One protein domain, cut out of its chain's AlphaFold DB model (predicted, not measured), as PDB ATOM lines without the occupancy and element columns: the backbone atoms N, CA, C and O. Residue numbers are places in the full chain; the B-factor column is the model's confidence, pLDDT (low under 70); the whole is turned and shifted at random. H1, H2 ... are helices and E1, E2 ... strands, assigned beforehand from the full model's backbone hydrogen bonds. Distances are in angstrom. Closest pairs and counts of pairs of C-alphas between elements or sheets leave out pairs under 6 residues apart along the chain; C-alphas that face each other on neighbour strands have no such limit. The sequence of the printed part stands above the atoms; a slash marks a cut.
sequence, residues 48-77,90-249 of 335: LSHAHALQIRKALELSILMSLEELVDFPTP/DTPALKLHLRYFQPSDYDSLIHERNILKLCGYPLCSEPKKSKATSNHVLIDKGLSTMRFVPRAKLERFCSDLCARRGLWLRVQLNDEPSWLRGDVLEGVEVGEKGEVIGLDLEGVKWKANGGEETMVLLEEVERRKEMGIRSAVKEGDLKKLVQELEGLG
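This is residues 48 to 77 and 90 to 249 of the 335 residues of the protein "RNA polymerase II subunit B1 CTD phosphatase RPAP2 homolog" of Morchella conica CCBAS932 (UniProt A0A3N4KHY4). An elongated body has the long helix H1 running out toward one end, a knot of crossed helices in the middle where H3, H9 and H10 pack round H5, and the small two-strand hairpin E1 and E2 at the other end. A winding stretch with the short helices H6, H7 and H8 runs out toward the first end of H1 and folds back to the knot. The printed part has 190 residues, mostly helix, with ten named helices and two named strands in the order H1 H2 H3 E1 E2 H4 H5 H6 H7 H8 H9 H10; the two-strand sheet is antiparallel. It is compact, with a radius of gyration of the C-alphas of 18.8 A, yet only just elongated in outline, spanning 66 by 43 by 36 A.

Begin with H1, residues 48 to 72; its residues 64 to 71 alone touch H2, residues 91 to 98, closest at the C-alphas of Ser 67 and His 97, 5.3 A. Its residues 64 to 72 alone touch H3, residues 103 to 115, at a steep tilt of 38 degrees, the same way, closest at C-alphas 72 and 113, 5.5 A. Next find the hairpin of E1, residues 136 to 139, and E2, residues 147 to 150, antiparallel, with N 137 and O 149 2.8 A apart, within hydrogen-bond range. H4, residues 151 to 154, touches no helix. The hub is H5, residues 160 to 172, which touches H3, closest at C-alphas 170 and 103, 5.4 A. H6, residues 182 to 185, touches no helix; H7, residues 204 to 208, is close but not clearly touching H8, residues 211 to 214, with C-alphas 206 and 212 7.6 A apart at the closest. H8 only just touches H2, with 3 pairs of C-alphas within 8 A, closest at C-alphas 212 and 95, 6.5 A. H9, residues 218 to 226, touches H5 about perpendicular, at 81 degrees, closest at C-alphas 218 and 165, 5.6 A. H10, residues 235 to 247, touches H5 at a steep tilt of 43 degrees, opposite ways, closest at C-alphas 237 and 171, 5.6 A. Each O i to N i+4 pair is within hydrogen-bond range in H1, H2, H3, H7, H9 and H10, and 8 of 9 in H5; H4, H6 and H8 are too short for such a pair.

Find C-alpha 48 at (273.950, 290.880, 238.140); from there H1 runs 36.3 A to C-alpha 72. H3 measures 18.6 A, H5 18.5 A and H10 18.7 A, the last ending at C-alpha 247, (303.479, 290.837, 272.508).

The two farthest C-alphas, of Gly 142 and Glu 192, are 66.8 A apart. Residues 78 to 89 are not printed, and C-alphas 77 and 90 are 9.9 A apart across the cut. The links H3 to E1 and H6 to H7 are long; pLDDT is under 70 at residues 131 to 133 and 231 to 232.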
ATOM      1  N   LEU A  48     272.829 291.408 238.924       94.44
ATOM      2  CA  LEU A  48     273.950 290.880 238.140       94.44
ATOM      3  C   LEU A  48     275.297 291.389 238.662       94.44
ATOM      4  O   LEU A  48     276.213 290.595 238.845       94.44
ATOM      5  N   SER A  49     275.402 292.679 238.987       94.06
ATOM      6  CA  SER A  49     276.613 293.249 239.588       94.06
ATOM      7  C   SER A  49     276.980 292.553 240.905       94.06
ATOM      8  O   SER A  49     278.127 292.143 241.090       94.06
ATOM      9  N   HIS A  50     276.003 292.325 241.789       96.12
ATOM     10  CA  HIS A  50     276.228 291.564 243.019       96.12
ATOM     11  C   HIS A  50     276.608 290.106 242.749       96.12
ATOM     12  O   HIS A  50     277.499 289.579 243.414       96.12
ATOM     13  N   ALA A  51     275.964 289.453 241.779       96.44
ATOM     14  CA  ALA A  51     276.299 288.086 241.398       96.44
ATOM     15  C   ALA A  51     277.748 287.981 240.899       96.44
ATOM     16  O   ALA A  51     278.468 287.074 241.314       96.44
ATOM     17  N   HIS A  52     278.205 288.937 240.085       95.62
ATOM     18  CA  HIS A  52     279.582 288.980 239.593       95.62
ATOM     19  C   HIS A  52     280.577 289.192 240.737       95.62
ATOM     20  O   HIS A  52     281.548 288.447 240.853       95.62
ATOM     21  N   ALA A  53     280.304 290.143 241.637       95.62
ATOM     22  CA  ALA A  53     281.148 290.386 242.807       95.62
ATOM     23  C   ALA A  53     281.272 289.137 243.700       95.62
ATOM     24  O   ALA A  53     282.363 288.799 244.159       95.62
ATOM     25  N   LEU A  54     280.168 288.411 243.910       96.62
ATOM     26  CA  LEU A  54     280.175 287.148 244.652       96.62
ATOM     27  C   LEU A  54     280.994 286.065 243.947       96.62
ATOM     28  O   LEU A  54     281.673 285.288 244.613       96.62
ATOM     29  N   GLN A  55     280.935 286.001 242.620       96.69
ATOM     30  CA  GLN A  55     281.665 284.998 241.856       96.69
ATOM     31  C   GLN A  55     283.178 285.250 241.880       96.69
ATOM     32  O   GLN A  55     283.949 284.322 242.121       96.69
ATOM     33  N   ILE A  56     283.594 286.509 241.742       96.25
ATOM     34  CA  ILE A  56     284.995 286.924 241.891       96.25
ATOM     35  C   ILE A  56     285.500 286.616 243.299       96.25
ATOM     36  O   ILE A  56     286.572 286.034 243.463       96.25
ATOM     37  N   ARG A  57     284.702 286.942 244.322       97.19
ATOM     38  CA  ARG A  57     285.040 286.634 245.712       97.19
ATOM     39  C   ARG A  57     285.289 285.142 245.918       97.19
ATOM     40  O   ARG A  57     286.313 284.787 246.488       97.19
ATOM     41  N   LYS A  58     284.408 284.274 245.411       97.25
ATOM     42  CA  LYS A  58     284.588 282.816 245.502       97.25
ATOM     43  C   LYS A  58     285.876 282.344 244.827       97.25
ATOM     44  O   LYS A  58     286.565 281.497 245.382       97.25
ATOM     45  N   ALA A  59     286.201 282.879 243.650       96.44
ATOM     46  CA  ALA A  59     287.421 282.513 242.930       96.44
ATOM     47  C   ALA A  59     288.690 282.909 243.706       96.44
ATOM     48  O   ALA A  59     289.633 282.126 243.802       96.44
ATOM     49  N   LEU A  60     288.692 284.098 244.311       96.94
ATOM     50  CA  LEU A  60     289.792 284.572 245.148       96.94
ATOM     51  C   LEU A  60     289.915 283.788 246.459       96.94
ATOM     52  O   LEU A  60     291.019 283.397 246.823       96.94
ATOM     53  N   GLU A  61     288.802 283.515 247.143       96.88
ATOM     54  CA  GLU A  61     288.787 282.681 248.353       96.88
ATOM     55  C   GLU A  61     289.321 281.269 248.055       96.88
ATOM     56  O   GLU A  61     290.153 280.761 248.804       96.88
ATOM     57  N   LEU A  62     288.932 280.665 246.925       96.69
ATOM     58  CA  LEU A  62     289.483 279.383 246.472       96.69
ATOM     59  C   LEU A  62     291.003 279.466 246.249       96.69
ATOM     60  O   LEU A  62     291.739 278.598 246.708       96.69
ATOM     61  N   SER A  63     291.483 280.518 245.580       96.25
ATOM     62  CA  SER A  63     292.915 280.722 245.322       96.25
ATOM     63  C   SER A  63     293.732 280.889 246.610       96.25
ATOM     64  O   SER A  63     294.843 280.361 246.701       96.25
ATOM     65  N   ILE A  64     293.183 281.579 247.615       97.38
ATOM     66  CA  ILE A  64     293.798 281.704 248.944       97.38
ATOM     67  C   ILE A  64     293.883 280.334 249.620       97.38
ATOM     68  O   ILE A  64     294.942 279.990 250.135       97.38
ATOM     69  N   LEU A  65     292.812 279.531 249.580       97.62
ATOM     70  CA  LEU A  65     292.809 278.185 250.164       97.62
ATOM     71  C   LEU A  65     293.827 277.257 249.493       97.62
ATOM     72  O   LEU A  65     294.598 276.610 250.192       97.62
ATOM     73  N   MET A  66     293.887 277.246 248.158       97.00
ATOM     74  CA  MET A  66     294.890 276.472 247.412       97.00
ATOM     75  C   MET A  66     296.317 276.925 247.737       97.00
ATOM     76  O   MET A  66     297.223 276.113 247.876       97.00
ATOM     77  N   SER A  67     296.520 278.234 247.892       97.44
ATOM     78  CA  SER A  67     297.820 278.777 248.286       97.44
ATOM     79  C   SER A  67     298.181 278.401 249.722       97.44
ATOM     80  O   SER A  67     299.346 278.172 250.014       97.44
ATOM     81  N   LEU A  68     297.205 278.328 250.630       97.62
ATOM     82  CA  LEU A  68     297.437 277.854 251.991       97.62
ATOM     83  C   LEU A  68     297.873 276.388 251.984       97.62
ATOM     84  O   LEU A  68     298.855 276.071 252.647       97.62
ATOM     85  N   GLU A  69     297.171 275.528 251.241       96.62
ATOM     86  CA  GLU A  69     297.494 274.101 251.102       96.62
ATOM     87  C   GLU A  69     298.941 273.906 250.629       96.62
ATOM     88  O   GLU A  69     299.713 273.228 251.300       96.62
ATOM     89  N   GLU A  70     299.346 274.609 249.571       95.88
ATOM     90  CA  GLU A  70     300.717 274.558 249.048       95.88
ATOM     91  C   GLU A  70     301.759 275.046 250.077       95.88
ATOM     92  O   GLU A  70     302.779 274.404 250.326       95.88
ATOM     93  N   LEU A  71     301.501 276.181 250.738       97.06
ATOM     94  CA  LEU A  71     302.446 276.784 251.687       97.06
ATOM     95  C   LEU A  71     302.590 276.005 253.004       97.06
ATOM     96  O   LEU A  71     303.549 276.229 253.759       97.06
ATOM     97  N   VAL A  72     301.649 275.121 253.330       96.62
ATOM     98  CA  VAL A  72     301.755 274.245 254.503       96.62
ATOM     99  C   VAL A  72     302.899 273.243 254.336       96.62
ATOM    100  O   VAL A  72     303.586 272.968 255.322       96.62
ATOM    101  N   ASP A  73     303.178 272.804 253.110       92.75
ATOM    102  CA  ASP A  73     304.214 271.809 252.809       92.75
ATOM    103  C   ASP A  73     305.611 272.413 252.601       92.75
ATOM    104  O   ASP A  73     306.603 271.693 252.480       92.75
ATOM    105  N   PHE A  74     305.731 273.742 252.624       93.81
ATOM    106  CA  PHE A  74     307.028 274.406 252.503       93.81
ATOM    107  C   PHE A  74     307.909 274.194 253.759       93.81
ATOM    108  O   PHE A  74     307.399 274.034 254.878       93.81
ATOM    109  N   PRO A  75     309.247 274.260 253.637       93.00
ATOM    110  CA  PRO A  75     310.003 274.351 252.391       93.00
ATOM    111  C   PRO A  75     310.057 273.000 251.668       93.00
ATOM    112  O   PRO A  75     310.109 271.944 252.303       93.00
ATOM    113  N   THR A  76     310.107 273.038 250.340       87.25
ATOM    114  CA  THR A  76     310.292 271.835 249.531       87.25
ATOM    115  C   THR A  76     311.691 271.247 249.776       87.25
ATOM    116  O   THR A  76     312.666 271.988 249.959       87.25
ATOM    117  N   PRO A  77     311.834 269.910 249.845       79.88
ATOM    118  CA  PRO A  77     313.132 269.287 250.068       79.88
ATOM    119  C   PRO A  77     314.075 269.616 248.905       79.88
ATOM    120  O   PRO A  77     313.780 269.319 247.747       79.88
ATOM    121  N   ASP A  90     312.316 278.403 247.481       90.25
ATOM    122  CA  ASP A  90     310.870 278.614 247.467       90.25
ATOM    123  C   ASP A  90     310.452 280.075 247.686       90.25
ATOM    124  O   ASP A  90     309.263 280.376 247.705       90.25
ATOM    125  N   THR A  91     311.391 281.014 247.850       91.94
ATOM    126  CA  THR A  91     311.082 282.438 248.079       91.94
ATOM    127  C   THR A  91     310.175 283.036 247.004       91.94
ATOM    128  O   THR A  91     309.182 283.667 247.375       91.94
ATOM    129  N   PRO A  92     310.441 282.854 245.693       91.62
ATOM    130  CA  PRO A  92     309.578 283.418 244.659       91.62
ATOM    131  C   PRO A  92     308.167 282.823 244.714       91.62
ATOM    132  O   PRO A  92     307.185 283.552 244.589       91.62
ATOM    133  N   ALA A  93     308.061 281.512 244.965       93.31
ATOM    134  CA  ALA A  93     306.780 280.822 245.112       93.31
ATOM    135  C   ALA A  93     306.023 281.308 246.358       93.31
ATOM    136  O   ALA A  93     304.842 281.638 246.279       93.31
ATOM    137  N   LEU A  94     306.711 281.465 247.491       95.44
ATOM    138  CA  LEU A  94     306.134 282.009 248.716       95.44
ATOM    139  C   LEU A  94     305.545 283.401 248.485       95.44
ATOM    140  O   LEU A  94     304.383 283.641 248.810       95.44
ATOM    141  N   LYS A  95     306.334 284.324 247.920       95.12
ATOM    142  CA  LYS A  95     305.883 285.699 247.661       95.12
ATOM    143  C   LYS A  95     304.678 285.715 246.719       95.12
ATOM    144  O   LYS A  95     303.722 286.451 246.959       95.12
ATOM    145  N   LEU A  96     304.699 284.858 245.696       94.94
ATOM    146  CA  LEU A  96     303.591 284.682 244.766       94.94
ATOM    147  C   LEU A  96     302.309 284.254 245.494       94.94
ATOM    148  O   LEU A  96     301.277 284.896 245.308       94.94
ATOM    149  N   HIS A  97     302.353 283.219 246.333       96.31
ATOM    150  CA  HIS A  97     301.177 282.724 247.064       96.31
ATOM    151  C   HIS A  97     300.635 283.731 248.087       96.31
ATOM    152  O   HIS A  97     299.423 283.879 248.235       96.31
ATOM    153  N   LEU A  98     301.512 284.493 248.743       96.50
ATOM    154  CA  LEU A  98     301.110 285.486 249.744       96.50
ATOM    155  C   LEU A  98     300.457 286.747 249.154       96.50
ATOM    156  O   LEU A  98     299.884 287.535 249.907       96.50
ATOM    157  N   ARG A  99     300.488 286.966 247.831       94.88
ATOM    158  CA  ARG A  99     299.982 288.208 247.207       94.88
ATOM    159  C   ARG A  99     298.507 288.504 247.508       94.88
ATOM    160  O   ARG A  99     298.121 289.667 247.622       94.88
ATOM    161  N   TYR A 100     297.681 287.467 247.663       96.19
ATOM    162  CA  TYR A 100     296.253 287.611 247.971       96.19
ATOM    163  C   TYR A 100     295.926 287.500 249.457       96.19
ATOM    164  O   TYR A 100     294.781 287.746 249.830       96.19
ATOM    165  N   PHE A 101     296.909 287.187 250.301       97.69
ATOM    166  CA  PHE A 101     296.673 286.970 251.721       97.69
ATOM    167  C   PHE A 101     296.351 288.281 252.435       97.69
ATOM    168  O   PHE A 101     296.871 289.360 252.117       97.69
ATOM    169  N   GLN A 102     295.505 288.160 253.447       97.50
ATOM    170  CA  GLN A 102     295.407 289.073 254.572       97.50
ATOM    171  C   GLN A 102     296.274 288.558 255.735       97.50
ATOM    172  O   GLN A 102     296.626 287.374 255.782       97.50
ATOM    173  N   PRO A 103     296.577 289.399 256.741       97.62
ATOM    174  CA  PRO A 103     297.247 288.934 257.954       97.62
ATOM    175  C   PRO A 103     296.537 287.759 258.645       97.62
ATOM    176  O   PRO A 103     297.207 286.888 259.195       97.62
ATOM    177  N   SER A 104     295.201 287.694 258.580       97.19
ATOM    178  CA  SER A 104     294.404 286.578 259.112       97.19
ATOM    179  C   SER A 104     294.610 285.262 258.357       97.19
ATOM    180  O   SER A 104     294.607 284.196 258.974       97.19
ATOM    181  N   ASP A 105     294.820 285.320 257.042       98.19
ATOM    182  CA  ASP A 105     295.102 284.130 256.232       98.19
ATOM    183  C   ASP A 105     296.495 283.593 256.566       98.19
ATOM    184  O   ASP A 105     296.694 282.390 256.714       98.19
ATOM    185  N   TYR A 106     297.454 284.491 256.807       98.12
ATOM    186  CA  TYR A 106     298.781 284.110 257.287       98.12
ATOM    187  C   TYR A 106     298.759 283.547 258.715       98.12
ATOM    188  O   TYR A 106     299.470 282.589 259.016       98.12
ATOM    189  N   ASP A 107     297.915 284.089 259.598       97.12
ATOM    190  CA  ASP A 107     297.675 283.506 260.924       97.12
ATOM    191  C   ASP A 107     297.091 282.084 260.812       97.12
ATOM    192  O   ASP A 107     297.468 281.203 261.590       97.12
ATOM    193  N   SER A 108     296.232 281.844 259.815       97.69
ATOM    194  CA  SER A 108     295.689 280.515 259.497       97.69
ATOM    195  C   SER A 108     296.776 279.581 258.960       97.69
ATOM    196  O   SER A 108     296.904 278.463 259.449       97.69
ATOM    197  N   LEU A 109     297.652 280.052 258.068       98.25
ATOM    198  CA  LEU A 109     298.818 279.293 257.604       98.25
ATOM    199  C   LEU A 109     299.741 278.883 258.764       98.25
ATOM    200  O   LEU A 109     300.151 277.725 258.858       98.25
ATOM    201  N   ILE A 110     300.047 279.801 259.690       97.19
ATOM    202  CA  ILE A 110     300.814 279.475 260.905       97.19
ATOM    203  C   ILE A 110     300.101 278.378 261.705       97.19
ATOM    204  O   ILE A 110     300.755 277.463 262.215       97.19
ATOM    205  N   HIS A 111     298.776 278.471 261.835       96.25
ATOM    206  CA  HIS A 111     297.977 277.495 262.568       96.25
ATOM    207  C   HIS A 111     298.044 276.101 261.935       96.25
ATOM    208  O   HIS A 111     298.379 275.147 262.639       96.25
ATOM    209  N   GLU A 112     297.819 275.991 260.626       97.12
ATOM    210  CA  GLU A 112     297.857 274.719 259.893       97.12
ATOM    211  C   GLU A 112     299.242 274.065 259.971       97.12
ATOM    212  O   GLU A 112     299.381 272.909 260.380       97.12
ATOM    213  N   ARG A 113     300.314 274.839 259.761       96.62
ATOM    214  CA  ARG A 113     301.690 274.346 259.952       96.62
ATOM    215  C   ARG A 113     301.935 273.846 261.375       96.62
ATOM    216  O   ARG A 113     302.583 272.823 261.597       96.62
ATOM    217  N   ASN A 114     301.402 274.540 262.378       95.00
ATOM    218  CA  ASN A 114     301.541 274.136 263.775       95.00
ATOM    219  C   ASN A 114     300.762 272.859 264.126       95.00
ATOM    220  O   ASN A 114     301.203 272.132 265.029       95.00
ATOM    221  N   ILE A 115     299.637 272.579 263.455       94.62
ATOM    222  CA  ILE A 115     298.914 271.301 263.562       94.62
ATOM    223  C   ILE A 115     299.846 270.164 263.131       94.62
ATOM    224  O   ILE A 115     300.017 269.208 263.895       94.62
ATOM    225  N   LEU A 116     300.568 270.353 262.020       94.50
ATOM    226  CA  LEU A 116     301.615 269.449 261.516       94.50
ATOM    227  C   LEU A 116     302.927 269.474 262.320       94.50
ATOM    228  O   LEU A 116     303.901 268.824 261.956       94.50
ATOM    229  N   LYS A 117     302.967 270.194 263.449       94.31
ATOM    230  CA  LYS A 117     304.146 270.373 264.320       94.31
ATOM    231  C   LYS A 117     305.314 271.123 263.677       94.31
ATOM    232  O   LYS A 117     306.371 271.195 264.301       94.31
ATOM    233  N   LEU A 118     305.117 271.759 262.528       94.88
ATOM    234  CA  LEU A 118     306.118 272.577 261.850       94.88
ATOM    235  C   LEU A 118     306.164 274.004 262.407       94.88
ATOM    236  O   LEU A 118     305.187 274.521 262.965       94.88
ATOM    237  N   CYS A 119     307.323 274.647 262.256       95.50
ATOM    238  CA  CYS A 119     307.507 276.068 262.522       95.50
ATOM    239  C   CYS A 119     306.556 276.907 261.657       95.50
ATOM    240  O   CYS A 119     306.386 276.656 260.469       95.50
ATOM    241  N   GLY A 120     305.967 277.951 262.240       95.81
ATOM    242  CA  GLY A 120     305.053 278.858 261.547       95.81
ATOM    243  C   GLY A 120     305.713 279.745 260.488       95.81
ATOM    244  O   GLY A 120     304.999 280.373 259.720       95.81
ATOM    245  N   TYR A 121     307.049 279.817 260.426       95.88
ATOM    246  CA  TYR A 121     307.736 280.470 259.310       95.88
ATOM    247  C   TYR A 121     307.740 279.506 258.108       95.88
ATOM    248  O   TYR A 121     308.347 278.441 258.234       95.88
ATOM    249  N   PRO A 122     307.098 279.834 256.965       95.44
ATOM    250  CA  PRO A 122     306.906 278.887 255.859       95.44
ATOM    251  C   PRO A 122     308.203 278.324 255.279       95.44
ATOM    252  O   PRO A 122     308.245 277.186 254.842       95.44
ATOM    253  N   LEU A 123     309.290 279.094 255.337       94.00
ATOM    254  CA  LEU A 123     310.590 278.688 254.805       94.00
ATOM    255  C   LEU A 123     311.449 277.896 255.805       94.00
ATOM    256  O   LEU A 123     312.632 277.660 255.565       94.00
ATOM    257  N   CYS A 124     310.883 277.517 256.952       93.06
ATOM    258  CA  CYS A 124     311.555 276.744 257.988       93.06
ATOM    259  C   CYS A 124     310.950 275.342 258.084       93.06
ATOM    260  O   CYS A 124     309.773 275.193 258.413       93.06
ATOM    261  N   SER A 125     311.783 274.327 257.851       92.50
ATOM    262  CA  SER A 125     311.441 272.904 257.991       92.50
ATOM    263  C   SER A 125     311.506 272.393 259.434       92.50
ATOM    264  O   SER A 125     311.077 271.277 259.712       92.50
ATOM    265  N   GLU A 126     312.041 273.188 260.365       92.00
ATOM    266  CA  GLU A 126     312.191 272.774 261.760       92.00
ATOM    267  C   GLU A 126     310.831 272.634 262.462       92.00
ATOM    268  O   GLU A 126     309.897 273.403 262.194       92.00
ATOM    269  N   PRO A 127     310.710 271.718 263.438       92.69
ATOM    270  CA  PRO A 127     309.512 271.617 264.248       92.69
ATOM    271  C   PRO A 127     309.333 272.851 265.143       92.69
ATOM    272  O   PRO A 127     310.288 273.494 265.594       92.69
ATOM    273  N   LYS A 128     308.082 273.186 265.462       90.88
ATOM    274  CA  LYS A 128     307.776 274.271 266.406       90.88
ATOM    275  C   LYS A 128     308.249 273.922 267.820       90.88
ATOM    276  O   LYS A 128     308.279 272.754 268.209       90.88
ATOM    277  N   LYS A 129     308.537 274.942 268.642       87.00
ATOM    278  CA  LYS A 129     308.871 274.735 270.063       87.00
ATOM    279  C   LYS A 129     307.751 273.945 270.760       87.00
ATOM    280  O   LYS A 129     306.581 274.319 270.685       87.00
ATOM    281  N   SER A 130     308.129 272.902 271.495       78.31
ATOM    282  CA  SER A 130     307.248 272.166 272.405       78.31
ATOM    283  C   SER A 130     307.729 272.394 273.839       78.31
ATOM    284  O   SER A 130     308.743 271.834 274.252       78.31
ATOM    285  N   LYS A 131     307.069 273.279 274.596       66.31
ATOM    286  CA  LYS A 131     307.366 273.541 276.016       66.31
ATOM    287  C   LYS A 131     306.389 272.773 276.910       66.31
ATOM    288  O   LYS A 131     305.192 272.742 276.647       66.31
ATOM    289  N   ALA A 132     306.866 272.188 278.005       64.31
ATOM    290  CA  ALA A 132     306.035 271.347 278.868       64.31
ATOM    291  C   ALA A 132     304.966 272.105 279.707       64.31
ATOM    292  O   ALA A 132     305.186 273.194 280.240       64.31
ATOM    293  N   THR A 133     303.819 271.427 279.834       64.25
ATOM    294  CA  THR A 133     302.756 271.420 280.870       64.25
ATOM    295  C   THR A 133     301.874 272.652 281.133       64.25
ATOM    296  O   THR A 133     300.711 272.456 281.472       64.25
ATOM    297  N   SER A 134     302.323 273.903 280.983       73.69
ATOM    298  CA  SER A 134     301.507 275.072 281.405       73.69
ATOM    299  C   SER A 134     300.904 275.881 280.249       73.69
ATOM    300  O   SER A 134     301.585 276.197 279.283       73.69
ATOM    301  N   ASN A 135     299.626 276.274 280.349       81.62
ATOM    302  CA  ASN A 135     298.925 277.043 279.302       81.62
ATOM    303  C   ASN A 135     299.468 278.470 279.097       81.62
ATOM    304  O   ASN A 135     299.219 279.080 278.057       81.62
ATOM    305  N   HIS A 136     300.215 279.000 280.066       82.25
ATOM    306  CA  HIS A 136     300.810 280.331 280.030       82.25
ATOM    307  C   HIS A 136     302.279 280.244 280.423       82.25
ATOM    308  O   HIS A 136     302.638 279.521 281.349       82.25
ATOM    309  N   VAL A 137     303.115 281.014 279.736       81.88
ATOM    310  CA  VAL A 137     304.537 281.144 280.034       81.88
ATOM    311  C   VAL A 137     304.788 282.551 280.540       81.88
ATOM    312  O   VAL A 137     304.300 283.536 279.991       81.88
ATOM    313  N   LEU A 138     305.571 282.622 281.603       81.69
ATOM    314  CA  LEU A 138     306.011 283.864 282.197       81.69
ATOM    315  C   LEU A 138     307.306 284.323 281.525       81.69
ATOM    316  O   LEU A 138     308.312 283.609 281.597       81.69
ATOM    317  N   ILE A 139     307.252 285.480 280.877       79.50
ATOM    318  CA  ILE A 139     308.392 286.128 280.217       79.50
ATOM    319  C   ILE A 139     308.884 287.284 281.098       79.50
ATOM    320  O   ILE A 139     308.157 287.724 281.994       79.50
ATOM    321  N   ASP A 140     310.124 287.730 280.879       75.44
ATOM    322  CA  ASP A 140     310.757 288.833 281.615       75.44
ATOM    323  C   ASP A 140     310.805 288.594 283.131       75.44
ATOM    324  O   ASP A 140     310.568 289.482 283.951       75.44
ATOM    325  N   LYS A 141     311.090 287.346 283.523       75.50
ATOM    326  CA  LYS A 141     311.199 286.962 284.934       75.50
ATOM    327  C   LYS A 141     312.258 287.818 285.630       75.50
ATOM    328  O   LYS A 141     313.421 287.787 285.242       75.50
ATOM    329  N   GLY A 142     311.854 288.533 286.680       72.00
ATOM    330  CA  GLY A 142     312.749 289.388 287.465       72.00
ATOM    331  C   GLY A 142     312.898 290.821 286.944       72.00
ATOM    332  O   GLY A 142     313.622 291.600 287.555       72.00
ATOM    333  N   LEU A 143     312.201 291.192 285.865       74.81
ATOM    334  CA  LEU A 143     312.108 292.572 285.382       74.81
ATOM    335  C   LEU A 143     310.760 293.194 285.772       74.81
ATOM    336  O   LEU A 143     309.770 292.497 285.994       74.81
ATOM    337  N   SER A 144     310.689 294.527 285.790       72.69
ATOM    338  CA  SER A 144     309.432 295.263 286.004       72.69
ATOM    339  C   SER A 144     308.402 295.057 284.883       72.69
ATOM    340  O   SER A 144     307.237 295.409 285.049       72.69
ATOM    341  N   THR A 145     308.805 294.466 283.752       75.75
ATOM    342  CA  THR A 145     307.970 294.191 282.571       75.75
ATOM    343  C   THR A 145     307.426 292.765 282.510       75.75
ATOM    344  O   THR A 145     306.919 292.362 281.464       75.75
ATOM    345  N   MET A 146     307.511 292.010 283.608       78.50
ATOM    346  CA  MET A 146     307.042 290.628 283.731       78.50
ATOM    347  C   MET A 146     305.601 290.446 283.229       78.50
ATOM    348  O   MET A 146     304.671 291.107 283.695       78.50
ATOM    349  N   ARG A 147     305.403 289.527 282.277       81.12
ATOM    350  CA  ARG A 147     304.104 289.292 281.619       81.12
ATOM    351  C   ARG A 147     303.815 287.807 281.442       81.12
ATOM    352  O   ARG A 147     304.705 287.009 281.145       81.12
ATOM    353  N   PHE A 148     302.539 287.451 281.572       83.00
ATOM    354  CA  PHE A 148     302.029 286.130 281.217       83.00
ATOM    355  C   PHE A 148     301.610 286.124 279.750       83.00
ATOM    356  O   PHE A 148     300.682 286.830 279.360       83.00
ATOM    357  N   VAL A 149     302.273 285.301 278.942       82.62
ATOM    358  CA  VAL A 149     301.941 285.121 277.527       82.62
ATOM    359  C   VAL A 149     301.362 283.720 277.330       82.62
ATOM    360  O   VAL A 149     301.932 282.745 277.830       82.62
ATOM    361  N   PRO A 150     300.234 283.571 276.610       84.31
ATOM    362  CA  PRO A 150     299.693 282.257 276.288       84.31
ATOM    363  C   PRO A 150     300.728 281.392 275.570       84.31
ATOM    364  O   PRO A 150     301.355 281.830 274.601       84.31
ATOM    365  N   ARG A 151     300.866 280.132 275.993       82.44
ATOM    366  CA  ARG A 151     301.805 279.170 275.397       82.44
ATOM    367  C   ARG A 151     301.608 279.059 273.885       82.44
ATOM    368  O   ARG A 151     302.577 279.075 273.133       82.44
ATOM    369  N   ALA A 152     300.349 279.051 273.446       82.06
ATOM    370  CA  ALA A 152     299.970 278.972 272.039       82.06
ATOM    371  C   ALA A 152     300.547 280.103 271.167       82.06
ATOM    372  O   ALA A 152     300.689 279.914 269.965       82.06
ATOM    373  N   LYS A 153     300.889 281.266 271.740       82.19
ATOM    374  CA  LYS A 153     301.539 282.359 271.001       82.19
ATOM    375  C   LYS A 153     303.047 282.142 270.838       82.19
ATOM    376  O   LYS A 153     303.600 282.477 269.798       82.19
ATOM    377  N   LEU A 154     303.699 281.544 271.833       79.75
ATOM    378  CA  LEU A 154     305.150 281.313 271.845       79.75
ATOM    379  C   LEU A 154     305.569 280.051 271.094       79.75
ATOM    380  O   LEU A 154     306.687 279.959 270.597       79.75
ATOM    381  N   GLU A 155     304.679 279.068 271.023       86.31
ATOM    382  CA  GLU A 155     304.917 277.782 270.361       86.31
ATOM    383  C   GLU A 155     304.540 277.782 268.881       86.31
ATOM    384  O   GLU A 155     304.298 276.718 268.304       86.31
ATOM    385  N   ARG A 156     304.466 278.976 268.284       92.50
ATOM    386  CA  ARG A 156     304.230 279.153 266.851       92.50
ATOM    387  C   ARG A 156     305.480 278.910 266.027       92.50
ATOM    388  O   ARG A 156     305.386 278.419 264.910       92.50
ATOM    389  N   PHE A 157     306.645 279.220 266.588       94.69
ATOM    390  CA  PHE A 157     307.922 279.219 265.879       94.69
ATOM    391  C   PHE A 157     308.954 278.343 266.597       94.69
ATOM    392  O   PHE A 157     308.865 278.131 267.809       94.69
ATOM    393  N   CYS A 158     309.943 277.839 265.858       92.25
ATOM    394  CA  CYS A 158     311.070 277.075 266.405       92.25
ATOM    395  C   CYS A 158     312.078 277.971 267.153       92.25
ATOM    396  O   CYS A 158     312.714 277.539 268.113       92.25
ATOM    397  N   SER A 159     312.180 279.249 266.776       90.94
ATOM    398  CA  SER A 159     313.139 280.222 267.309       90.94
ATOM    399  C   SER A 159     312.586 281.647 267.254       90.94
ATOM    400  O   SER A 159     311.614 281.926 266.549       90.94
ATOM    401  N   ASP A 160     313.218 282.560 267.991       90.31
ATOM    402  CA  ASP A 160     312.831 283.975 268.004       90.31
ATOM    403  C   ASP A 160     313.192 284.649 266.670       90.31
ATOM    404  O   ASP A 160     312.475 285.530 266.204       90.31
ATOM    405  N   LEU A 161     314.243 284.165 265.996       90.44
ATOM    406  CA  LEU A 161     314.596 284.572 264.636       90.44
ATOM    407  C   LEU A 161     313.493 284.202 263.634       90.44
ATOM    408  O   LEU A 161     313.069 285.048 262.850       90.44
ATOM    409  N   CYS A 162     312.968 282.973 263.693       93.06
ATOM    410  CA  CYS A 162     311.838 282.565 262.850       93.06
ATOM    411  C   CYS A 162     310.559 283.339 263.177       93.06
ATOM    412  O   CYS A 162     309.801 283.655 262.265       93.06
ATOM    413  N   ALA A 163     310.336 283.694 264.446       93.44
ATOM    414  CA  ALA A 163     309.229 284.571 264.816       93.44
ATOM    415  C   ALA A 163     309.379 285.960 264.180       93.44
ATOM    416  O   ALA A 163     308.424 286.457 263.594       93.44
ATOM    417  N   ARG A 164     310.579 286.559 264.210       92.38
ATOM    418  CA  ARG A 164     310.853 287.835 263.524       92.38
ATOM    419  C   ARG A 164     310.628 287.736 262.017       92.38
ATOM    420  O   ARG A 164     309.933 288.580 261.468       92.38
ATOM    421  N   ARG A 165     311.161 286.701 261.359       93.38
ATOM    422  CA  ARG A 165     311.017 286.496 259.904       93.38
ATOM    423  C   ARG A 165     309.566 286.247 259.488       93.38
ATOM    424  O   ARG A 165     309.081 286.884 258.559       93.38
ATOM    425  N   GLY A 166     308.854 285.377 260.202       94.81
ATOM    426  CA  GLY A 166     307.449 285.081 259.921       94.81
ATOM    427  C   GLY A 166     306.528 286.271 260.192       94.81
ATOM    428  O   GLY A 166     305.694 286.619 259.362       94.81
ATOM    429  N   LEU A 167     306.711 286.969 261.316       95.25
ATOM    430  CA  LEU A 167     305.920 288.168 261.603       95.25
ATOM    431  C   LEU A 167     306.254 289.323 260.657       95.25
ATOM    432  O   LEU A 167     305.365 290.109 260.344       95.25
ATOM    433  N   TRP A 168     307.489 289.406 260.157       94.88
ATOM    434  CA  TRP A 168     307.856 290.384 259.135       94.88
ATOM    435  C   TRP A 168     307.072 290.184 257.836       94.88
ATOM    436  O   TRP A 168     306.617 291.159 257.246       94.88
ATOM    437  N   LEU A 169     306.853 288.937 257.410       95.25
ATOM    438  CA  LEU A 169     305.961 288.642 256.285       95.25
ATOM    439  C   LEU A 169     304.530 289.086 256.588       95.25
ATOM    440  O   LEU A 169     303.933 289.811 255.798       95.25
ATOM    441  N   ARG A 170     304.010 288.712 257.761       96.19
ATOM    442  CA  ARG A 170     302.639 289.029 258.181       96.19
ATOM    443  C   ARG A 170     302.323 290.523 258.124       96.19
ATOM    444  O   ARG A 170     301.256 290.891 257.646       96.19
ATOM    445  N   VAL A 171     303.215 291.381 258.625       95.38
ATOM    446  CA  VAL A 171     302.957 292.833 258.708       95.38
ATOM    447  C   VAL A 171     303.003 293.547 257.358       95.38
ATOM    448  O   VAL A 171     302.477 294.651 257.259       95.38
ATOM    449  N   GLN A 172     303.614 292.929 256.342       93.88
ATOM    450  CA  GLN A 172     303.654 293.451 254.973       93.88
ATOM    451  C   GLN A 172     302.372 293.142 254.183       93.88
ATOM    452  O   GLN A 172     302.157 293.727 253.120       93.88
ATOM    453  N   LEU A 173     301.534 292.219 254.669       95.19
ATOM    454  CA  LEU A 173     300.287 291.843 254.003       95.19
ATOM    455  C   LEU A 173     299.250 292.960 254.111       95.19
ATOM    456  O   LEU A 173     299.195 293.702 255.093       95.19
ATOM    457  N   ASN A 174     298.406 293.069 253.088       94.50
ATOM    458  CA  ASN A 174     297.363 294.084 253.049       94.50
ATOM    459  C   ASN A 174     296.173 293.655 253.929       94.50
ATOM    460  O   ASN A 174     295.673 292.535 253.821       94.50
ATOM    461  N   ASP A 175     295.734 294.563 254.800       94.31
ATOM    462  CA  ASP A 175     294.616 294.360 255.724       94.31
ATOM    463  C   ASP A 175     293.266 294.250 254.976       94.31
ATOM    464  O   ASP A 175     292.348 293.575 255.440       94.31
ATOM    465  N   GLU A 176     293.141 294.866 253.797       96.12
ATOM    466  CA  GLU A 176     291.949 294.795 252.946       96.12
ATOM    467  C   GLU A 176     291.851 293.428 252.242       96.12
ATOM    468  O   GLU A 176     292.866 292.932 251.744       96.12
ATOM    469  N   PRO A 177     290.672 292.783 252.158       96.31
ATOM    470  CA  PRO A 177     290.533 291.504 251.464       96.31
ATOM    471  C   PRO A 177     290.759 291.641 249.958       96.31
ATOM    472  O   PRO A 177     290.395 292.649 249.354       96.31
ATOM    473  N   SER A 178     291.319 290.605 249.331       96.38
ATOM    474  CA  SER A 178     291.739 290.623 247.921       96.38
ATOM    475  C   SER A 178     290.629 291.013 246.938       96.38
ATOM    476  O   SER A 178     290.897 291.731 245.980       96.38
ATOM    477  N   TRP A 179     289.376 290.631 247.202       95.75
ATOM    478  CA  TRP A 179     288.217 290.961 246.356       95.75
ATOM    479  C   TRP A 179     287.721 292.410 246.482       95.75
ATOM    480  O   TRP A 179     286.705 292.749 245.882       95.75
ATOM    481  N   LEU A 180     288.382 293.255 247.276       95.81
ATOM    482  CA  LEU A 180     288.146 294.705 247.318       95.81
ATOM    483  C   LEU A 180     289.332 295.512 246.764       95.81
ATOM    484  O   LEU A 180     289.198 296.708 246.519       95.81
ATOM    485  N   ARG A 181     290.475 294.862 246.513       94.81
ATOM    486  CA  ARG A 181     291.712 295.524 246.084       94.81
ATOM    487  C   ARG A 181     291.663 295.854 244.589       94.81
ATOM    488  O   ARG A 181     291.584 294.960 243.748       94.81
ATOM    489  N   GLY A 182     291.730 297.140 244.243       92.50
ATOM    490  CA  GLY A 182     291.611 297.602 242.852       92.50
ATOM    491  C   GLY A 182     292.688 297.056 241.904       92.50
ATOM    492  O   GLY A 182     292.386 296.738 240.759       92.50
ATOM    493  N   ASP A 183     293.918 296.880 242.387       90.31
ATOM    494  CA  ASP A 183     295.041 296.291 241.642       90.31
ATOM    495  C   ASP A 183     294.819 294.808 241.297       90.31
ATOM    496  O   ASP A 183     295.222 294.347 240.226       90.31
ATOM    497  N   VAL A 184     294.125 294.079 242.179       93.44
ATOM    498  CA  VAL A 184     293.750 292.669 241.984       93.44
ATOM    499  C   VAL A 184     292.581 292.527 241.011       93.44
ATOM    500  O   VAL A 184     292.564 291.594 240.211       93.44
ATOM    501  N   LEU A 185     291.607 293.437 241.076       94.56
ATOM    502  CA  LEU A 185     290.385 293.388 240.265       94.56
ATOM    503  C   LEU A 185     290.541 293.988 238.862       94.56
ATOM    504  O   LEU A 185     289.654 293.834 238.023       94.56
ATOM    505  N   GLU A 186     291.636 294.693 238.590       92.06
ATOM    506  CA  GLU A 186     291.859 295.327 237.294       92.06
ATOM    507  C   GLU A 186     292.002 294.275 236.179       92.06
ATOM    508  O   GLU A 186     292.984 293.527 236.130       92.06
ATOM    509  N   GLY A 187     291.033 294.284 235.256       90.88
ATOM    510  CA  GLY A 187     290.930 293.348 234.135       90.88
ATOM    511  C   GLY A 187     290.141 292.071 234.446       90.88
ATOM    512  O   GLY A 187     290.101 291.179 233.603       90.88
ATOM    513  N   VAL A 188     289.529 291.968 235.633       95.44
ATOM    514  CA  VAL A 188     288.733 290.799 236.029       95.44
ATOM    515  C   VAL A 188     287.292 290.938 235.547       95.44
ATOM    516  O   VAL A 188     286.607 291.915 235.855       95.44
ATOM    517  N   GLU A 189     286.808 289.916 234.849       94.38
ATOM    518  CA  GLU A 189     285.448 289.847 234.316       94.38
ATOM    519  C   GLU A 189     284.781 288.515 234.671       94.38
ATOM    520  O   GLU A 189     285.447 287.519 234.964       94.38
ATOM    521  N   VAL A 190     283.447 288.494 234.652       96.00
ATOM    522  CA  VAL A 190     282.656 287.269 234.821       96.00
ATOM    523  C   VAL A 190     281.946 286.976 233.506       96.00
ATOM    524  O   VAL A 190     281.140 287.788 233.047       96.00
ATOM    525  N   GLY A 191     282.274 285.838 232.897       92.62
ATOM    526  CA  GLY A 191     281.699 285.389 231.634       92.62
ATOM    527  C   GLY A 191     280.247 284.926 231.770       92.62
ATOM    528  O   GLY A 191     279.698 284.806 232.868       92.62
ATOM    529  N   GLU A 192     279.604 284.645 230.636       89.81
ATOM    530  CA  GLU A 192     278.169 284.324 230.585       89.81
ATOM    531  C   GLU A 192     277.787 283.067 231.381       89.81
ATOM    532  O   GLU A 192     276.649 282.957 231.844       89.81
ATOM    533  N   LYS A 193     278.718 282.122 231.569       90.00
ATOM    534  CA  LYS A 193     278.488 280.890 232.341       90.00
ATOM    535  C   LYS A 193     278.962 281.014 233.793       90.00
ATOM    536  O   LYS A 193     278.924 280.026 234.527       90.00
ATOM    537  N   GLY A 194     279.358 282.210 234.231       89.19
ATOM    538  CA  GLY A 194     279.838 282.476 235.588       89.19
ATOM    539  C   GLY A 194     281.317 282.148 235.809       89.19
ATOM    540  O   GLY A 194     281.769 282.099 236.952       89.19
ATOM    541  N   GLU A 195     282.088 281.902 234.757       93.50
ATOM    542  CA  GLU A 195     283.539 281.779 234.828       93.50
ATOM    543  C   GLU A 195     284.185 283.134 235.145       93.50
ATOM    544  O   GLU A 195     283.786 284.157 234.596       93.50
ATOM    545  N   VAL A 196     285.177 283.154 236.037       95.69
ATOM    546  CA  VAL A 196     285.960 284.365 236.321       95.69
ATOM    547  C   VAL A 196     287.185 284.364 235.416       95.69
ATOM    548  O   VAL A 196     287.965 283.414 235.430       95.69
ATOM    549  N   ILE A 197     287.337 285.420 234.623       94.06
ATOM    550  CA  ILE A 197     288.380 285.580 233.607       94.06
ATOM    551  C   ILE A 197     289.266 286.763 234.005       94.06
ATOM    552  O   ILE A 197     288.794 287.723 234.611       94.06
ATOM    553  N   GLY A 198     290.557 286.697 233.672       92.38
ATOM    554  CA  GLY A 198     291.487 287.818 233.849       92.38
ATOM    555  C   GLY A 198     292.104 287.939 235.244       92.38
ATOM    556  O   GLY A 198     292.901 288.843 235.477       92.38
ATOM    557  N   LEU A 199     291.794 287.022 236.167       93.19
ATOM    558  CA  LEU A 199     292.474 286.969 237.457       93.19
ATOM    559  C   LEU A 199     293.926 286.495 237.279       93.19
ATOM    560  O   LEU A 199     294.178 285.466 236.650       93.19
ATOM    561  N   ASP A 200     294.878 287.228 237.856       93.38
ATOM    562  CA  ASP A 200     296.317 286.970 237.720       93.38
ATOM    563  C   ASP A 200     296.793 285.794 238.591       93.38
ATOM    564  O   ASP A 200     297.568 285.969 239.533       93.38
ATOM    565  N   LEU A 201     296.305 284.584 238.310       89.12
ATOM    566  CA  LEU A 201     296.604 283.366 239.077       89.12
ATOM    567  C   LEU A 201     298.085 282.951 239.017       89.12
ATOM    568  O   LEU A 201     298.625 282.474 240.014       89.12
ATOM    569  N   GLU A 202     298.763 283.243 237.910       89.88
ATOM    570  CA  GLU A 202     300.191 282.950 237.708       89.88
ATOM    571  C   GLU A 202     301.119 284.081 238.202       89.88
ATOM    572  O   GLU A 202     302.349 283.955 238.202       89.88
ATOM    573  N   GLY A 203     300.544 285.213 238.626       91.44
ATOM    574  CA  GLY A 203     301.281 286.381 239.108       91.44
ATOM    575  C   GLY A 203     302.108 287.091 238.040       91.44
ATOM    576  O   GLY A 203     303.094 287.744 238.379       91.44
ATOM    577  N   VAL A 204     301.770 286.943 236.757       91.81
ATOM    578  CA  VAL A 204     302.504 287.568 235.647       91.81
ATOM    579  C   VAL A 204     302.372 289.085 235.728       91.81
ATOM    580  O   VAL A 204     303.375 289.797 235.655       91.81
ATOM    581  N   LYS A 205     301.148 289.584 235.933       92.00
ATOM    582  CA  LYS A 205     300.875 291.022 236.065       92.00
ATOM    583  C   LYS A 205     301.475 291.568 237.359       92.00
ATOM    584  O   LYS A 205     302.111 292.618 237.353       92.00
ATOM    585  N   TRP A 206     301.326 290.831 238.454       92.19
ATOM    586  CA  TRP A 206     301.877 291.185 239.758       92.19
ATOM    587  C   TRP A 206     303.407 291.318 239.720       92.19
ATOM    588  O   TRP A 206     303.938 292.320 240.199       92.19
ATOM    589  N   LYS A 207     304.117 290.379 239.077       91.00
ATOM    590  CA  LYS A 207     305.575 290.462 238.865       91.00
ATOM    591  C   LYS A 207     305.959 291.639 237.972       91.00
ATOM    592  O   LYS A 207     306.854 292.396 238.326       91.00
ATOM    593  N   ALA A 208     305.265 291.829 236.849       90.50
ATOM    594  CA  ALA A 208     305.538 292.937 235.929       90.50
ATOM    595  C   ALA A 208     305.400 294.318 236.600       90.50
ATOM    596  O   ALA A 208     306.124 295.249 236.254       90.50
ATOM    597  N   ASN A 209     304.520 294.428 237.597       88.75
ATOM    598  CA  ASN A 209     304.301 295.643 238.380       88.75
ATOM    599  C   ASN A 209     305.247 295.789 239.592       88.75
ATOM    600  O   ASN A 209     305.030 296.663 240.430       88.75
ATOM    601  N   GLY A 210     306.285 294.955 239.707       85.94
ATOM    602  CA  GLY A 210     307.266 295.018 240.795       85.94
ATOM    603  C   GLY A 210     306.776 294.432 242.125       85.94
ATOM    604  O   GLY A 210     307.257 294.796 243.203       85.94
ATOM    605  N   GLY A 211     305.764 293.561 242.087       84.38
ATOM    606  CA  GLY A 211     305.190 292.953 243.287       84.38
ATOM    607  C   GLY A 211     306.210 292.146 244.098       84.38
ATOM    608  O   GLY A 211     306.208 292.209 245.331       84.38
ATOM    609  N   GLU A 212     307.134 291.458 243.422       80.94
ATOM    610  CA  GLU A 212     308.173 290.632 244.049       80.94
ATOM    611  C   GLU A 212     309.184 291.461 244.851       80.94
ATOM    612  O   GLU A 212     309.650 291.041 245.915       80.94
ATOM    613  N   GLU A 213     309.481 292.671 244.388       83.50
ATOM    614  CA  GLU A 213     310.328 293.639 245.075       83.50
ATOM    615  C   GLU A 213     309.604 294.339 246.225       83.50
ATOM    616  O   GLU A 213     310.260 294.854 247.134       83.50
ATOM    617  N   THR A 214     308.269 294.365 246.186       85.50
ATOM    618  CA  THR A 214     307.439 295.023 247.199       85.50
ATOM    619  C   THR A 214     307.371 294.198 248.484       85.50
ATOM    620  O   THR A 214     307.423 294.764 249.575       85.50
ATOM    621  N   MET A 215     307.287 292.867 248.370       88.75
ATOM    622  CA  MET A 215     307.329 291.945 249.509       88.75
ATOM    623  C   MET A 215     308.765 291.468 249.746       88.75
ATOM    624  O   MET A 215     309.311 290.677 248.977       88.75
ATOM    625  N   VAL A 216     309.386 291.933 250.826       88.94
ATOM    626  CA  VAL A 216     310.813 291.711 251.100       88.94
ATOM    627  C   VAL A 216     310.974 290.832 252.333       88.94
ATOM    628  O   VAL A 216     310.392 291.106 253.385       88.94
ATOM    629  N   LEU A 217     311.790 289.782 252.245       90.62
ATOM    630  CA  LEU A 217     312.118 288.954 253.408       90.62
ATOM    631  C   LEU A 217     313.023 289.716 254.378       90.62
ATOM    632  O   LEU A 217     313.828 290.555 253.977       90.62
ATOM    633  N   LEU A 218     312.926 289.411 255.674       88.12
ATOM    634  CA  LEU A 218     313.704 290.135 256.685       88.12
ATOM    635  C   LEU A 218     315.213 289.955 256.461       88.12
ATOM    636  O   LEU A 218     315.976 290.909 256.557       88.12
ATOM    637  N   GLU A 219     315.628 288.755 256.063       85.56
ATOM    638  CA  GLU A 219     317.020 288.455 255.717       85.56
ATOM    639  C   GLU A 219     317.495 289.169 254.438       85.56
ATOM    640  O   GLU A 219     318.654 289.573 254.346       85.56
ATOM    641  N   GLU A 220     316.605 289.425 253.471       87.44
ATOM    642  CA  GLU A 220     316.924 290.264 252.308       87.44
ATOM    643  C   GLU A 220     317.172 291.720 252.733       87.44
ATOM    644  O   GLU A 220     318.076 292.369 252.196       87.44
ATOM    645  N   VAL A 221     316.403 292.233 253.702       85.62
ATOM    646  CA  VAL A 221     316.603 293.572 254.285       85.62
ATOM    647  C   VAL A 221     317.941 293.648 255.020       85.62
ATOM    648  O   VAL A 221     318.700 294.593 254.797       85.62
ATOM    649  N   GLU A 222     318.244 292.658 255.862       83.38
ATOM    650  CA  GLU A 222     319.506 292.558 256.606       83.38
ATOM    651  C   GLU A 222     320.707 292.546 255.647       83.38
ATOM    652  O   GLU A 222     321.598 293.390 255.762       83.38
ATOM    653  N   ARG A 223     320.665 291.712 254.603       83.94
ATOM    654  CA  ARG A 223     321.705 291.646 253.564       83.94
ATOM    655  C   ARG A 223     321.865 292.960 252.791       83.94
ATOM    656  O   ARG A 223     322.982 293.382 252.496       83.94
ATOM    657  N   ARG A 224     320.765 293.642 252.436       84.62
ATOM    658  CA  ARG A 224     320.829 294.970 251.782       84.62
ATOM    659  C   ARG A 224     321.522 295.995 252.681       84.62
ATOM    660  O   ARG A 224     322.347 296.762 252.186       84.62
ATOM    661  N   LYS A 225     321.237 295.966 253.985       81.44
ATOM    662  CA  LYS A 225     321.855 296.846 254.986       81.44
ATOM    663  C   LYS A 225     323.363 296.612 255.100       81.44
ATOM    664  O   LYS A 225     324.109 297.587 255.129       81.44
ATOM    665  N   GLU A 226     323.809 295.358 255.111       82.19
ATOM    666  CA  GLU A 226     325.238 294.996 255.134       82.19
ATOM    667  C   GLU A 226     325.995 295.527 253.911       82.19
ATOM    668  O   GLU A 226     327.113 296.017 254.032       82.19
ATOM    669  N   MET A 227     325.356 295.518 252.741       82.38
ATOM    670  CA  MET A 227     325.912 296.095 251.511       82.38
ATOM    671  C   MET A 227     325.786 297.628 251.433       82.38
ATOM    672  O   MET A 227     326.089 298.220 250.398       82.38
ATOM    673  N   GLY A 228     325.287 298.294 252.479       79.75
ATOM    674  CA  GLY A 228     325.067 299.743 252.489       79.75
ATOM    675  C   GLY A 228     323.945 300.222 251.559       79.75
ATOM    676  O   GLY A 228     323.822 301.423 251.306       79.75
ATOM    677  N   ILE A 229     323.108 299.310 251.055       79.12
ATOM    678  CA  ILE A 229     321.962 299.631 250.205       79.12
ATOM    679  C   ILE A 229     320.789 300.001 251.108       79.12
ATOM    680  O   ILE A 229     320.343 299.203 251.937       79.12
ATOM    681  N   ARG A 230     320.249 301.214 250.943       71.75
ATOM    682  CA  ARG A 230     319.033 301.607 251.666       71.75
ATOM    683  C   ARG A 230     317.873 300.726 251.217       71.75
ATOM    684  O   ARG A 230     317.573 300.647 250.029       71.75
ATOM    685  N   SER A 231     317.217 300.088 252.176       67.69
ATOM    686  CA  SER A 231     315.980 299.355 251.933       67.69
ATOM    687  C   SER A 231     314.790 300.307 252.054       67.69
ATOM    688  O   SER A 231     314.720 301.084 253.005       67.69
ATOM    689  N   ALA A 232     313.849 300.254 251.110       68.38
ATOM    690  CA  ALA A 232     312.603 301.023 251.147       68.38
ATOM    691  C   ALA A 232     311.580 300.363 252.090       68.38
ATOM    692  O   ALA A 232     310.482 299.993 251.683       68.38
ATOM    693  N   VAL A 233     311.958 300.164 253.355       79.94
ATOM    694  CA  VAL A 233     311.061 299.590 254.361       79.94
ATOM    695  C   VAL A 233     310.079 300.655 254.838       79.94
ATOM    696  O   VAL A 233     310.489 301.736 255.269       79.94
ATOM    697  N   LYS A 234     308.779 300.351 254.809       83.25
ATOM    698  CA  LYS A 234     307.755 301.244 255.359       83.25
ATOM    699  C   LYS A 234     307.904 301.312 256.880       83.25
ATOM    700  O   LYS A 234     307.848 300.297 257.570       83.25
ATOM    701  N   GLU A 235     308.041 302.520 257.421       84.00
ATOM    702  CA  GLU A 235     308.163 302.736 258.872       84.00
ATOM    703  C   GLU A 235     306.947 302.188 259.645       84.00
ATOM    704  O   GLU A 235     307.086 301.705 260.769       84.00
ATOM    705  N   GLY A 236     305.758 302.223 259.033       86.75
ATOM    706  CA  GLY A 236     304.535 301.651 259.600       86.75
ATOM    707  C   GLY A 236     304.635 300.143 259.843       86.75
ATOM    708  O   GLY A 236     304.312 299.685 260.938       86.75
ATOM    709  N   ASP A 237     305.154 299.386 258.875       88.06
ATOM    710  CA  ASP A 237     305.302 297.928 258.975       88.06
ATOM    711  C   ASP A 237     306.314 297.562 260.065       88.06
ATOM    712  O   ASP A 237     306.117 296.620 260.832       88.06
ATOM    713  N   LEU A 238     307.365 298.372 260.207       87.56
ATOM    714  CA  LEU A 238     308.363 298.215 261.258       87.56
ATOM    715  C   LEU A 238     307.763 298.415 262.656       87.56
ATOM    716  O   LEU A 238     308.031 297.629 263.563       87.56
ATOM    717  N   LYS A 239     306.907 299.431 262.826       89.38
ATOM    718  CA  LYS A 239     306.172 299.664 264.080       89.38
ATOM    719  C   LYS A 239     305.215 298.512 264.392       89.38
ATOM    720  O   LYS A 239     305.201 298.045 265.529       89.38
ATOM    721  N   LYS A 240     304.475 298.018 263.387       91.38
ATOM    722  CA  LYS A 240     303.612 296.830 263.522       91.38
ATOM    723  C   LYS A 240     304.428 295.605 263.964       91.38
ATOM    724  O   LYS A 240     304.025 294.914 264.894       91.38
ATOM    725  N   LEU A 241     305.600 295.368 263.361       91.56
ATOM    726  CA  LEU A 241     306.473 294.246 263.728       91.56
ATOM    727  C   LEU A 241     306.937 294.343 265.186       91.56
ATOM    728  O   LEU A 241     306.873 293.355 265.914       91.56
ATOM    729  N   VAL A 242     307.399 295.518 265.620       90.06
ATOM    730  CA  VAL A 242     307.851 295.729 267.004       90.06
ATOM    731  C   VAL A 242     306.733 295.420 267.997       90.06
ATOM    732  O   VAL A 242     306.962 294.679 268.949       90.06
ATOM    733  N   GLN A 243     305.518 295.908 267.737       90.44
ATOM    734  CA  GLN A 243     304.357 295.650 268.589       90.44
ATOM    735  C   GLN A 243     304.040 294.147 268.707       90.44
ATOM    736  O   GLN A 243     303.763 293.655 269.804       90.44
ATOM    737  N   GLU A 244     304.100 293.405 267.600       90.12
ATOM    738  CA  GLU A 244     303.872 291.954 267.593       90.12
ATOM    739  C   GLU A 244     304.964 291.196 268.367       90.12
ATOM    740  O   GLU A 244     304.661 290.298 269.156       90.12
ATOM    741  N   LEU A 245     306.234 291.578 268.200       90.50
ATOM    742  CA  LEU A 245     307.364 290.954 268.900       90.50
ATOM    743  C   LEU A 245     307.325 291.202 270.409       90.50
ATOM    744  O   LEU A 245     307.524 290.267 271.188       90.50
ATOM    745  N   GLU A 246     306.999 292.422 270.832       87.38
ATOM    746  CA  GLU A 246     306.805 292.759 272.246       87.38
ATOM    747  C   GLU A 246     305.655 291.953 272.862       87.38
ATOM    748  O   GLU A 246     305.766 291.468 273.990       87.38
ATOM    749  N   GLY A 247     304.579 291.718 272.104       84.00
ATOM    750  CA  GLY A 247     303.479 290.837 272.508       84.00
ATOM    751  C   GLY A 247     303.892 289.374 272.721       84.00
ATOM    752  O   GLY A 247     303.210 288.641 273.446       84.00
ATOM    753  N   LEU A 248     305.009 288.949 272.125       84.38
ATOM    754  CA  LEU A 248     305.636 287.641 272.323       84.38
ATOM    755  C   LEU A 248     306.792 287.669 273.333       84.38
ATOM    756  O   LEU A 248     307.394 286.624 273.574       84.38
ATOM    757  N   GLY A 249     307.108 288.827 273.923       82.00
ATOM    758  CA  GLY A 249     308.268 289.004 274.797       82.00
ATOM    759  C   GLY A 249     309.600 288.730 274.093       82.00
ATOM    760  O   GLY A 249     310.542 288.244 274.712       82.00
TER     761      GLY A 249